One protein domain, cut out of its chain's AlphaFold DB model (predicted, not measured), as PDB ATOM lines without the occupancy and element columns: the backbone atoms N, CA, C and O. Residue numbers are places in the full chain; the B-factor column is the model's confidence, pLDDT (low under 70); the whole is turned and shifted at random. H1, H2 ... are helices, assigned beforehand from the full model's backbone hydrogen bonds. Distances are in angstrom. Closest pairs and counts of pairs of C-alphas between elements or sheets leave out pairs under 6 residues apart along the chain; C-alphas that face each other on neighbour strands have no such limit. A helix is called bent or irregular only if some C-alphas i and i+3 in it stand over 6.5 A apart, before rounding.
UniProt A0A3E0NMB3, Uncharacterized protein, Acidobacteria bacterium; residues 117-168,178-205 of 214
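What this domain is: This is residues 117 to 168 and 178 to 205 of the 214 residues of an uncharacterized protein of Acidobacteria bacterium (UniProt A0A3E0NMB3). Three long helices run side by side as an up-and-down bundle, each against the one before it in the chain, and make a rod. H1 and H3 form a touching pair that runs the same way, while H2 runs back the opposite way, near both but set a little off from them, so that the three centres make a triangle; residues 141 to 144 turn the chain from H1 into H2 at one end of the rod. The printed part has 80 residues, with three named helices in the order H1, H2, H3 and no named strand, and its class is all helix. It is only just compact, close to loose, with a radius of gyration of the C-alphas of 13.9 A, and the C-alphas span 44 by 21 by 15 A.

Where its parts are: H1 is residues 117 to 140, 34.2 A from first to last C-alpha, and begins with the C-alpha of Glu 117 at (8.967, -42.633, 43.597). H2 is residues 145 to 168, 34.7 A long, and begins with the C-alpha of Pro 145 at (48.046, -37.088, 34.901). H3, residues 178 to 203, is the longest helix by residues, with 26; it measures 37.0 A and ends with the C-alpha of Leu 203 at (39.073, -28.936, 39.455). None of the three helices is bent or irregular.

How they stand to each other: H1 and H3 touch, with 15 pairs of C-alphas within 8 A. Their closest C-alphas are those of Ile 136 and Gln 200, 5.8 A apart, and they run the same way at a shallow tilt of 15 degrees. H1 and H2 are close but not clearly touching; their closest C-alphas, those of Leu 140 and Ala 148, are 5.4 A apart. They run opposite ways at a shallow tilt of 15 degrees. H2 and H3 are also close but not clearly touching, with their closest C-alphas, those of Ile 158 and Glu 192, 8.0 A apart. They run opposite ways at a shallow tilt of 2 degrees. The centres of H1 and H3 are 10.9 A apart, those of H1 and H2 14.3 A, and those of H2 and H3 13.8 A. In H1, H2 and H3 every backbone O i to N i+4 pair is within hydrogen-bond range.

The domain as a whole: The two C-alphas farthest apart are those of Pro 144 and Leu 179, at 44.1 A. The link from H1 to H2 is tight, with 4 residues between them. The link from H2 to H3 is across the cut: residues 169 to 177 are not printed, and C-alphas 168 and 178 are 13.3 A apart. The mean pLDDT of the printed part is 71.8, and 26 printed residues are under 70, among them residues 160 to 168 and 178 to 187 on the two sides of the cut.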
ATOM      1  N   GLU A 117       8.192 -43.842  43.284       65.88
ATOM      2  CA  GLU A 117       8.967 -42.633  43.597       65.88
ATOM      3  C   GLU A 117      10.462 -42.934  43.738       65.88
ATOM      4  O   GLU A 117      11.285 -42.223  43.163       65.88
ATOM      5  N   LEU A 118      10.829 -44.016  44.434       65.69
ATOM      6  CA  LEU A 118      12.231 -44.407  44.602       65.69
ATOM      7  C   LEU A 118      12.871 -44.800  43.264       65.69
ATOM      8  O   LEU A 118      14.016 -44.444  42.999       65.69
ATOM      9  N   ARG A 119      12.129 -45.477  42.378       67.94
ATOM     10  CA  ARG A 119      12.604 -45.778  41.017       67.94
ATOM     11  C   ARG A 119      12.846 -44.514  40.198       67.94
ATOM     12  O   ARG A 119      13.859 -44.440  39.507       67.94
ATOM     13  N   ALA A 120      11.957 -43.525  40.284       70.50
ATOM     14  CA  ALA A 120      12.145 -42.241  39.613       70.50
ATOM     15  C   ALA A 120      13.353 -41.472  40.181       70.50
ATOM     16  O   ALA A 120      14.150 -40.936  39.412       70.50
ATOM     17  N   ALA A 121      13.535 -41.478  41.505       67.44
ATOM     18  CA  ALA A 121      14.680 -40.856  42.165       67.44
ATOM     19  C   ALA A 121      16.009 -41.526  41.777       67.44
ATOM     20  O   ALA A 121      16.960 -40.833  41.425       67.44
ATOM     21  N   LEU A 122      16.065 -42.863  41.761       69.25
ATOM     22  CA  LEU A 122      17.243 -43.621  41.323       69.25
ATOM     23  C   LEU A 122      17.584 -43.349  39.854       69.25
ATOM     24  O   LEU A 122      18.758 -43.183  39.523       69.25
ATOM     25  N   ALA A 123      16.573 -43.258  38.985       70.69
ATOM     26  CA  ALA A 123      16.768 -42.897  37.585       70.69
ATOM     27  C   ALA A 123      17.349 -41.477  37.450       70.69
ATOM     28  O   ALA A 123      18.397 -41.314  36.826       70.69
ATOM     29  N   SER A 124      16.741 -40.483  38.111       72.50
ATOM     30  CA  SER A 124      17.223 -39.093  38.105       72.50
ATOM     31  C   SER A 124      18.650 -38.979  38.642       72.50
ATOM     32  O   SER A 124      19.501 -38.335  38.032       72.50
ATOM     33  N   TYR A 125      18.942 -39.657  39.751       74.94
ATOM     34  CA  TYR A 125      20.281 -39.706  40.322       74.94
ATOM     35  C   TYR A 125      21.286 -40.335  39.347       74.94
ATOM     36  O   TYR A 125      22.376 -39.795  39.162       74.94
ATOM     37  N   SER A 126      20.933 -41.444  38.689       75.81
ATOM     38  CA  SER A 126      21.835 -42.105  37.740       75.81
ATOM     39  C   SER A 126      22.186 -41.203  36.550       75.81
ATOM     40  O   SER A 126      23.340 -41.172  36.110       75.81
ATOM     41  N   ASP A 127      21.220 -40.408  36.084       75.00
ATOM     42  CA  ASP A 127      21.414 -39.434  35.017       75.00
ATOM     43  C   ASP A 127      22.301 -38.271  35.464       75.00
ATOM     44  O   ASP A 127      23.282 -37.954  34.784       75.00
ATOM     45  N   GLU A 128      22.017 -37.677  36.628       73.56
ATOM     46  CA  GLU A 128      22.832 -36.602  37.204       73.56
ATOM     47  C   GLU A 128      24.271 -37.052  37.458       73.56
ATOM     48  O   GLU A 128      25.217 -36.352  37.090       73.56
ATOM     49  N   ARG A 129      24.451 -38.246  38.028       77.44
ATOM     50  CA  ARG A 129      25.765 -38.828  38.304       77.44
ATOM     51  C   ARG A 129      26.561 -39.011  37.020       77.44
ATOM     52  O   ARG A 129      27.719 -38.607  36.956       77.44
ATOM     53  N   ARG A 130      25.945 -39.575  35.979       79.94
ATOM     54  CA  ARG A 130      26.586 -39.769  34.672       79.94
ATOM     55  C   ARG A 130      27.026 -38.442  34.056       79.94
ATOM     56  O   ARG A 130      28.136 -38.359  33.533       79.94
ATOM     57  N   LEU A 131      26.187 -37.408  34.133       77.00
ATOM     58  CA  LEU A 131      26.540 -36.070  33.654       77.00
ATOM     59  C   LEU A 131      27.705 -35.473  34.450       77.00
ATOM     60  O   LEU A 131      28.610 -34.889  33.850       77.00
ATOM     61  N   LEU A 132      27.719 -35.646  35.775       76.50
ATOM     62  CA  LEU A 132      28.788 -35.125  36.625       76.50
ATOM     63  C   LEU A 132      30.117 -35.848  36.403       76.50
ATOM     64  O   LEU A 132      31.147 -35.194  36.273       76.50
ATOM     65  N   VAL A 133      30.099 -37.178  36.304       78.38
ATOM     66  CA  VAL A 133      31.294 -37.971  35.985       78.38
ATOM     67  C   VAL A 133      31.843 -37.563  34.619       78.38
ATOM     68  O   VAL A 133      33.033 -37.289  34.508       78.38
ATOM     69  N   ALA A 134      30.988 -37.402  33.603       79.12
ATOM     70  CA  ALA A 134      31.418 -36.932  32.286       79.12
ATOM     71  C   ALA A 134      32.003 -35.505  32.317       79.12
ATOM     72  O   ALA A 134      32.915 -35.190  31.548       79.12
ATOM     73  N   ALA A 135      31.492 -34.629  33.188       75.62
ATOM     74  CA  ALA A 135      32.048 -33.293  33.392       75.62
ATOM     75  C   ALA A 135      33.428 -33.353  34.066       75.62
ATOM     76  O   ALA A 135      34.361 -32.722  33.574       75.62
ATOM     77  N   ILE A 136      33.576 -34.166  35.118       78.94
ATOM     78  CA  ILE A 136      34.853 -34.400  35.806       78.94
ATOM     79  C   ILE A 136      35.880 -34.987  34.833       78.94
ATOM     80  O   ILE A 136      36.990 -34.479  34.733       78.94
ATOM     81  N   GLU A 137      35.522 -36.013  34.059       81.06
ATOM     82  CA  GLU A 137      36.410 -36.611  33.056       81.06
ATOM     83  C   GLU A 137      36.854 -35.603  31.997       81.06
ATOM     84  O   GLU A 137      38.022 -35.584  31.606       81.06
ATOM     85  N   ARG A 138      35.933 -34.749  31.534       82.44
ATOM     86  CA  ARG A 138      36.242 -33.700  30.559       82.44
ATOM     87  C   ARG A 138      37.290 -32.740  31.101       82.44
ATOM     88  O   ARG A 138      38.200 -32.400  30.352       82.44
ATOM     89  N   GLU A 139      37.128 -32.335  32.352       79.06
ATOM     90  CA  GLU A 139      37.987 -31.392  33.057       79.06
ATOM     91  C   GLU A 139      39.351 -32.004  33.386       79.06
ATOM     92  O   GLU A 139      40.385 -31.377  33.181       79.06
ATOM     93  N   LEU A 140      39.382 -33.282  33.774       80.75
ATOM     94  CA  LEU A 140      40.617 -34.021  34.031       80.75
ATOM     95  C   LEU A 140      41.557 -34.110  32.822       80.75
ATOM     96  O   LEU A 140      42.751 -34.319  33.022       80.75
ATOM     97  N   ARG A 141      41.061 -33.942  31.586       82.00
ATOM     98  CA  ARG A 141      41.913 -33.929  30.380       82.00
ATOM     99  C   ARG A 141      42.886 -32.755  30.348       82.00
ATOM    100  O   ARG A 141      43.953 -32.892  29.756       82.00
ATOM    101  N   ASP A 142      42.527 -31.649  30.991       82.25
ATOM    102  CA  ASP A 142      43.332 -30.426  31.025       82.25
ATOM    103  C   ASP A 142      44.219 -30.354  32.286       82.25
ATOM    104  O   ASP A 142      45.003 -29.418  32.453       82.25
ATOM    105  N   HIS A 143      44.133 -31.360  33.167       76.44
ATOM    106  CA  HIS A 143      44.901 -31.452  34.410       76.44
ATOM    107  C   HIS A 143      46.088 -32.427  34.302       76.44
ATOM    108  O   HIS A 143      46.093 -33.337  33.470       76.44
ATOM    109  N   PRO A 144      47.113 -32.295  35.170       81.94
ATOM    110  CA  PRO A 144      48.234 -33.227  35.198       81.94
ATOM    111  C   PRO A 144      47.780 -34.680  35.427       81.94
ATOM    112  O   PRO A 144      46.892 -34.923  36.249       81.94
ATOM    113  N   PRO A 145      48.452 -35.679  34.820       74.31
ATOM    114  CA  PRO A 145      48.046 -37.088  34.901       74.31
ATOM    115  C   PRO A 145      48.017 -37.628  36.337       74.31
ATOM    116  O   PRO A 145      47.256 -38.540  36.648       74.31
ATOM    117  N   ARG A 146      48.816 -37.042  37.235       73.56
ATOM    118  CA  ARG A 146      48.786 -37.349  38.667       73.56
ATOM    119  C   ARG A 146      47.450 -36.967  39.315       73.56
ATOM    120  O   ARG A 146      46.896 -37.770  40.055       73.56
ATOM    121  N   VAL A 147      46.930 -35.776  39.013       74.69
ATOM    122  CA  VAL A 147      45.643 -35.290  39.539       74.69
ATOM    123  C   VAL A 147      44.502 -36.139  38.985       74.69
ATOM    124  O   VAL A 147      43.622 -36.555  39.733       74.69
ATOM    125  N   ALA A 148      44.562 -36.480  37.695       73.12
ATOM    126  CA  ALA A 148      43.597 -37.385  37.078       73.12
ATOM    127  C   ALA A 148      43.580 -38.771  37.740       73.12
ATOM    128  O   ALA A 148      42.502 -39.288  38.026       73.12
ATOM    129  N   ALA A 149      44.748 -39.342  38.046       73.88
ATOM    130  CA  ALA A 149      44.839 -40.631  38.730       73.88
ATOM    131  C   ALA A 149      44.263 -40.587  40.157       73.88
ATOM    132  O   ALA A 149      43.546 -41.504  40.554       73.88
ATOM    133  N   GLU A 150      44.532 -39.519  40.915       74.31
ATOM    134  CA  GLU A 150      43.989 -39.341  42.270       74.31
ATOM    135  C   GLU A 150      42.457 -39.200  42.254       74.31
ATOM    136  O   GLU A 150      41.762 -39.832  43.052       74.31
ATOM    137  N   VAL A 151      41.902 -38.429  41.314       74.31
ATOM    138  CA  VAL A 151      40.444 -38.276  41.182       74.31
ATOM    139  C   VAL A 151      39.782 -39.577  40.726       74.31
ATOM    140  O   VAL A 151      38.760 -39.958  41.291       74.31
ATOM    141  N   GLN A 152      40.367 -40.295  39.764       76.81
ATOM    142  CA  GLN A 152      39.849 -41.595  39.323       76.81
ATOM    143  C   GLN A 152      39.857 -42.636  40.446       76.81
ATOM    144  O   GLN A 152      38.890 -43.382  40.585       76.81
ATOM    145  N   ALA A 153      40.904 -42.661  41.277       74.44
ATOM    146  CA  ALA A 153      40.954 -43.539  42.444       74.44
ATOM    147  C   ALA A 153      39.811 -43.235  43.425       74.44
ATOM    148  O   ALA A 153      39.128 -44.150  43.880       74.44
ATOM    149  N   ASN A 154      39.541 -41.953  43.692       75.00
ATOM    150  CA  ASN A 154      38.435 -41.549  44.562       75.00
ATOM    151  C   ASN A 154      37.064 -41.926  43.977       75.00
ATOM    152  O   ASN A 154      36.197 -42.396  44.711       75.00
ATOM    153  N   LEU A 155      36.868 -41.760  42.663       74.81
ATOM    154  CA  LEU A 155      35.633 -42.178  41.991       74.81
ATOM    155  C   LEU A 155      35.414 -43.693  42.096       74.81
ATOM    156  O   LEU A 155      34.302 -44.120  42.396       74.81
ATOM    157  N   ALA A 156      36.467 -44.496  41.925       73.31
ATOM    158  CA  ALA A 156      36.383 -45.951  42.042       73.31
ATOM    159  C   ALA A 156      35.989 -46.409  43.460       73.31
ATOM    160  O   ALA A 156      35.219 -47.356  43.608       73.31
ATOM    161  N   VAL A 157      36.466 -45.718  44.502       73.38
ATOM    162  CA  VAL A 157      36.068 -45.989  45.896       73.38
ATOM    163  C   VAL A 157      34.582 -45.700  46.110       73.38
ATOM    164  O   VAL A 157      33.879 -46.524  46.693       73.38
ATOM    165  N   ILE A 158      34.088 -44.564  45.606       68.81
ATOM    166  CA  ILE A 158      32.661 -44.210  45.685       68.81
ATOM    167  C   ILE A 158      31.813 -45.278  44.978       68.81
ATOM    168  O   ILE A 158      30.794 -45.712  45.507       68.81
ATOM    169  N   GLU A 159      32.253 -45.749  43.811       70.38
ATOM    170  CA  GLU A 159      31.566 -46.818  43.076       70.38
ATOM    171  C   GLU A 159      31.561 -48.160  43.811       70.38
ATOM    172  O   GLU A 159      30.563 -48.877  43.752       70.38
ATOM    173  N   GLY A 160      32.650 -48.500  44.506       68.94
ATOM    174  CA  GLY A 160      32.713 -49.680  45.368       68.94
ATOM    175  C   GLY A 160      31.686 -49.607  46.496       68.94
ATOM    176  O   GLY A 160      30.863 -50.508  46.628       68.94
ATOM    177  N   ALA A 161      31.659 -48.487  47.222       68.50
ATOM    178  CA  ALA A 161      30.725 -48.278  48.326       68.50
ATOM    179  C   ALA A 161      29.255 -48.343  47.875       68.50
ATOM    180  O   ALA A 161      28.428 -48.962  48.538       68.50
ATOM    181  N   LEU A 162      28.916 -47.754  46.723       64.94
ATOM    182  CA  LEU A 162      27.558 -47.844  46.171       64.94
ATOM    183  C   LEU A 162      27.149 -49.273  45.820       64.94
ATOM    184  O   LEU A 162      25.981 -49.629  45.971       64.94
ATOM    185  N   ARG A 163      28.091 -50.082  45.327       65.31
ATOM    186  CA  ARG A 163      27.830 -51.483  45.001       65.31
ATOM    187  C   ARG A 163      27.588 -52.300  46.261       65.31
ATOM    188  O   ARG A 163      26.589 -53.000  46.309       65.31
ATOM    189  N   GLU A 164      28.435 -52.139  47.275       66.50
ATOM    190  CA  GLU A 164      28.270 -52.792  48.581       66.50
ATOM    191  C   GLU A 164      26.925 -52.425  49.221       66.50
ATOM    192  O   GLU A 164      26.214 -53.296  49.714       66.50
ATOM    193  N   ILE A 165      26.526 -51.149  49.141       64.38
ATOM    194  CA  ILE A 165      25.199 -50.695  49.582       64.38
ATOM    195  C   ILE A 165      24.100 -51.391  48.767       64.38
ATOM    196  O   ILE A 165      23.161 -51.935  49.342       64.38
ATOM    197  N   GLY A 166      24.209 -51.399  47.437       64.19
ATOM    198  CA  GLY A 166      23.232 -52.044  46.558       64.19
ATOM    199  C   GLY A 166      23.086 -53.551  46.802       64.19
ATOM    200  O   GLY A 166      21.971 -54.065  46.747       64.19
ATOM    201  N   GLU A 167      24.186 -54.242  47.094       64.69
ATOM    202  CA  GLU A 167      24.221 -55.670  47.426       64.69
ATOM    203  C   GLU A 167      23.593 -55.939  48.800       64.69
ATOM    204  O   GLU A 167      22.691 -56.773  48.897       64.69
ATOM    205  N   ALA A 168      23.965 -55.167  49.828       62.69
ATOM    206  CA  ALA A 168      23.389 -55.275  51.172       62.69
ATOM    207  C   ALA A 168      21.862 -55.077  51.177       62.69
ATOM    208  O   ALA A 168      21.141 -55.723  51.932       62.69
ATOM    209  N   LEU A 178      11.290 -50.028  54.471       52.44
ATOM    210  CA  LEU A 178      11.570 -49.508  53.129       52.44
ATOM    211  C   LEU A 178      11.374 -47.991  52.979       52.44
ATOM    212  O   LEU A 178      12.039 -47.378  52.148       52.44
ATOM    213  N   LEU A 179      10.487 -47.366  53.760       51.22
ATOM    214  CA  LEU A 179      10.310 -45.908  53.724       51.22
ATOM    215  C   LEU A 179      11.511 -45.187  54.348       51.22
ATOM    216  O   LEU A 179      12.104 -44.332  53.689       51.22
ATOM    217  N   ASP A 180      11.932 -45.596  55.544       57.28
ATOM    218  CA  ASP A 180      13.107 -45.023  56.207       57.28
ATOM    219  C   ASP A 180      14.396 -45.360  55.448       57.28
ATOM    220  O   ASP A 180      15.258 -44.494  55.281       57.28
ATOM    221  N   SER A 181      14.515 -46.574  54.899       62.66
ATOM    222  CA  SER A 181      15.681 -46.943  54.090       62.66
ATOM    223  C   SER A 181      15.723 -46.194  52.755       62.66
ATOM    224  O   SER A 181      16.803 -45.806  52.317       62.66
ATOM    225  N   SER A 182      14.576 -45.890  52.135       60.84
ATOM    226  CA  SER A 182      14.523 -45.067  50.918       60.84
ATOM    227  C   SER A 182      14.938 -43.614  51.167       60.84
ATOM    228  O   SER A 182      15.659 -43.037  50.350       60.84
ATOM    229  N   GLN A 183      14.560 -43.036  52.313       62.97
ATOM    230  CA  GLN A 183      15.002 -41.699  52.717       62.97
ATOM    231  C   GLN A 183      16.500 -41.679  53.033       62.97
ATOM    232  O   GLN A 183      17.204 -40.753  52.624       62.97
ATOM    233  N   GLN A 184      17.011 -42.717  53.700       66.44
ATOM    234  CA  GLN A 184      18.447 -42.871  53.933       66.44
ATOM    235  C   GLN A 184      19.218 -43.025  52.616       66.44
ATOM    236  O   GLN A 184      20.272 -42.406  52.461       66.44
ATOM    237  N   MET A 185      18.663 -43.755  51.642       67.75
ATOM    238  CA  MET A 185      19.200 -43.835  50.281       67.75
ATOM    239  C   MET A 185      19.296 -42.451  49.657       67.75
ATOM    240  O   MET A 185      20.370 -42.040  49.239       67.75
ATOM    241  N   ALA A 186      18.183 -41.714  49.628       64.00
ATOM    242  CA  ALA A 186      18.127 -40.394  49.013       64.00
ATOM    243  C   ALA A 186      19.162 -39.449  49.641       64.00
ATOM    244  O   ALA A 186      19.915 -38.796  48.921       64.00
ATOM    245  N   ALA A 187      19.292 -39.463  50.971       66.81
ATOM    246  CA  ALA A 187      20.289 -38.670  51.684       66.81
ATOM    247  C   ALA A 187      21.739 -39.068  51.343       66.81
ATOM    248  O   ALA A 187      22.617 -38.204  51.267       66.81
ATOM    249  N   LEU A 188      22.021 -40.358  51.137       71.94
ATOM    250  CA  LEU A 188      23.343 -40.833  50.711       71.94
ATOM    251  C   LEU A 188      23.664 -40.403  49.274       71.94
ATOM    252  O   LEU A 188      24.756 -39.892  49.019       71.94
ATOM    253  N   LEU A 189      22.699 -40.538  48.366       72.69
ATOM    254  CA  LEU A 189      22.825 -40.131  46.966       72.69
ATOM    255  C   LEU A 189      23.049 -38.614  46.842       72.69
ATOM    256  O   LEU A 189      23.924 -38.167  46.099       72.69
ATOM    257  N   GLU A 190      22.330 -37.809  47.627       70.12
ATOM    258  CA  GLU A 190      22.551 -36.361  47.701       70.12
ATOM    259  C   GLU A 190      23.952 -36.015  48.218       70.12
ATOM    260  O   GLU A 190      24.630 -35.153  47.651       70.12
ATOM    261  N   ARG A 191      24.420 -36.698  49.273       71.19
ATOM    262  CA  ARG A 191      25.778 -36.498  49.810       71.19
ATOM    263  C   ARG A 191      26.845 -36.802  48.767       71.19
ATOM    264  O   ARG A 191      27.821 -36.055  48.677       71.19
ATOM    265  N   GLU A 192      26.661 -37.849  47.970       76.69
ATOM    266  CA  GLU A 192      27.573 -38.165  46.875       76.69
ATOM    267  C   GLU A 192      27.565 -37.078  45.801       76.69
ATOM    268  O   GLU A 192      28.633 -36.594  45.425       76.69
ATOM    269  N   LEU A 193      26.391 -36.639  45.343       74.38
ATOM    270  CA  LEU A 193      26.301 -35.567  44.350       74.38
ATOM    271  C   LEU A 193      26.981 -34.286  44.849       74.38
ATOM    272  O   LEU A 193      27.694 -33.627  44.093       74.38
ATOM    273  N   VAL A 194      26.837 -33.950  46.134       73.19
ATOM    274  CA  VAL A 194      27.553 -32.826  46.755       73.19
ATOM    275  C   VAL A 194      29.067 -33.056  46.750       73.19
ATOM    276  O   VAL A 194      29.817 -32.132  46.429       73.19
ATOM    277  N   ALA A 195      29.538 -34.259  47.082       71.31
ATOM    278  CA  ALA A 195      30.962 -34.585  47.064       71.31
ATOM    279  C   ALA A 195      31.552 -34.475  45.647       71.31
ATOM    280  O   ALA A 195      32.582 -33.825  45.461       71.31
ATOM    281  N   LEU A 196      30.864 -35.020  44.643       74.62
ATOM    282  CA  LEU A 196      31.269 -34.939  43.242       74.62
ATOM    283  C   LEU A 196      31.265 -33.486  42.733       74.62
ATOM    284  O   LEU A 196      32.220 -33.066  42.079       74.62
ATOM    285  N   ARG A 197      30.265 -32.672  43.109       73.00
ATOM    286  CA  ARG A 197      30.228 -31.228  42.790       73.00
ATOM    287  C   ARG A 197      31.384 -30.462  43.433       73.00
ATOM    288  O   ARG A 197      31.924 -29.550  42.814       73.00
ATOM    289  N   ARG A 198      31.807 -30.824  44.651       72.75
ATOM    290  CA  ARG A 198      32.998 -30.229  45.287       72.75
ATOM    291  C   ARG A 198      34.282 -30.604  44.556       72.75
ATOM    292  O   ARG A 198      35.142 -29.743  44.393       72.75
ATOM    293  N   VAL A 199      34.416 -31.861  44.126       74.25
ATOM    294  CA  VAL A 199      35.558 -32.303  43.310       74.25
ATOM    295  C   VAL A 199      35.598 -31.507  42.008       74.25
ATOM    296  O   VAL A 199      36.634 -30.931  41.696       74.25
ATOM    297  N   GLN A 200      34.462 -31.383  41.322       75.88
ATOM    298  CA  GLN A 200      34.331 -30.564  40.118       75.88
ATOM    299  C   GLN A 200      34.703 -29.091  40.375       75.88
ATOM    300  O   GLN A 200      35.542 -28.539  39.678       75.88
ATOM    301  N   ALA A 201      34.162 -28.452  41.418       69.81
ATOM    302  CA  ALA A 201      34.485 -27.058  41.742       69.81
ATOM    303  C   ALA A 201      35.984 -26.845  42.030       69.81
ATOM    304  O   ALA A 201      36.567 -25.840  41.623       69.81
ATOM    305  N   ARG A 202      36.622 -27.814  42.698       71.88
ATOM    306  CA  ARG A 202      38.062 -27.792  42.977       71.88
ATOM    307  C   ARG A 202      38.893 -27.937  41.704       71.88
ATOM    308  O   ARG A 202      39.927 -27.282  41.590       71.88
ATOM    309  N   LEU A 203      38.447 -28.775  40.768       73.50
ATOM    310  CA  LEU A 203      39.073 -28.936  39.455       73.50
ATOM    311  C   LEU A 203      38.901 -27.686  38.580       73.50
ATOM    312  O   LEU A 203      39.850 -27.314  37.890       73.50
ATOM    313  N   ALA A 204      37.773 -26.983  38.703       74.94
ATOM    314  CA  ALA A 204      37.477 -25.748  37.971       74.94
ATOM    315  C   ALA A 204      38.283 -24.533  38.445       74.94
ATOM    316  O   ALA A 204      38.100 -23.423  37.943       74.94
ATOM    317  N   GLY A 205      39.146 -24.705  39.452       74.44
ATOM    318  CA  GLY A 205      39.878 -23.600  40.063       74.44
ATOM    319  C   GLY A 205      38.967 -22.596  40.776       74.44
ATOM    320  O   GLY A 205      39.422 -21.508  41.129       74.44
TER     321      GLY A 205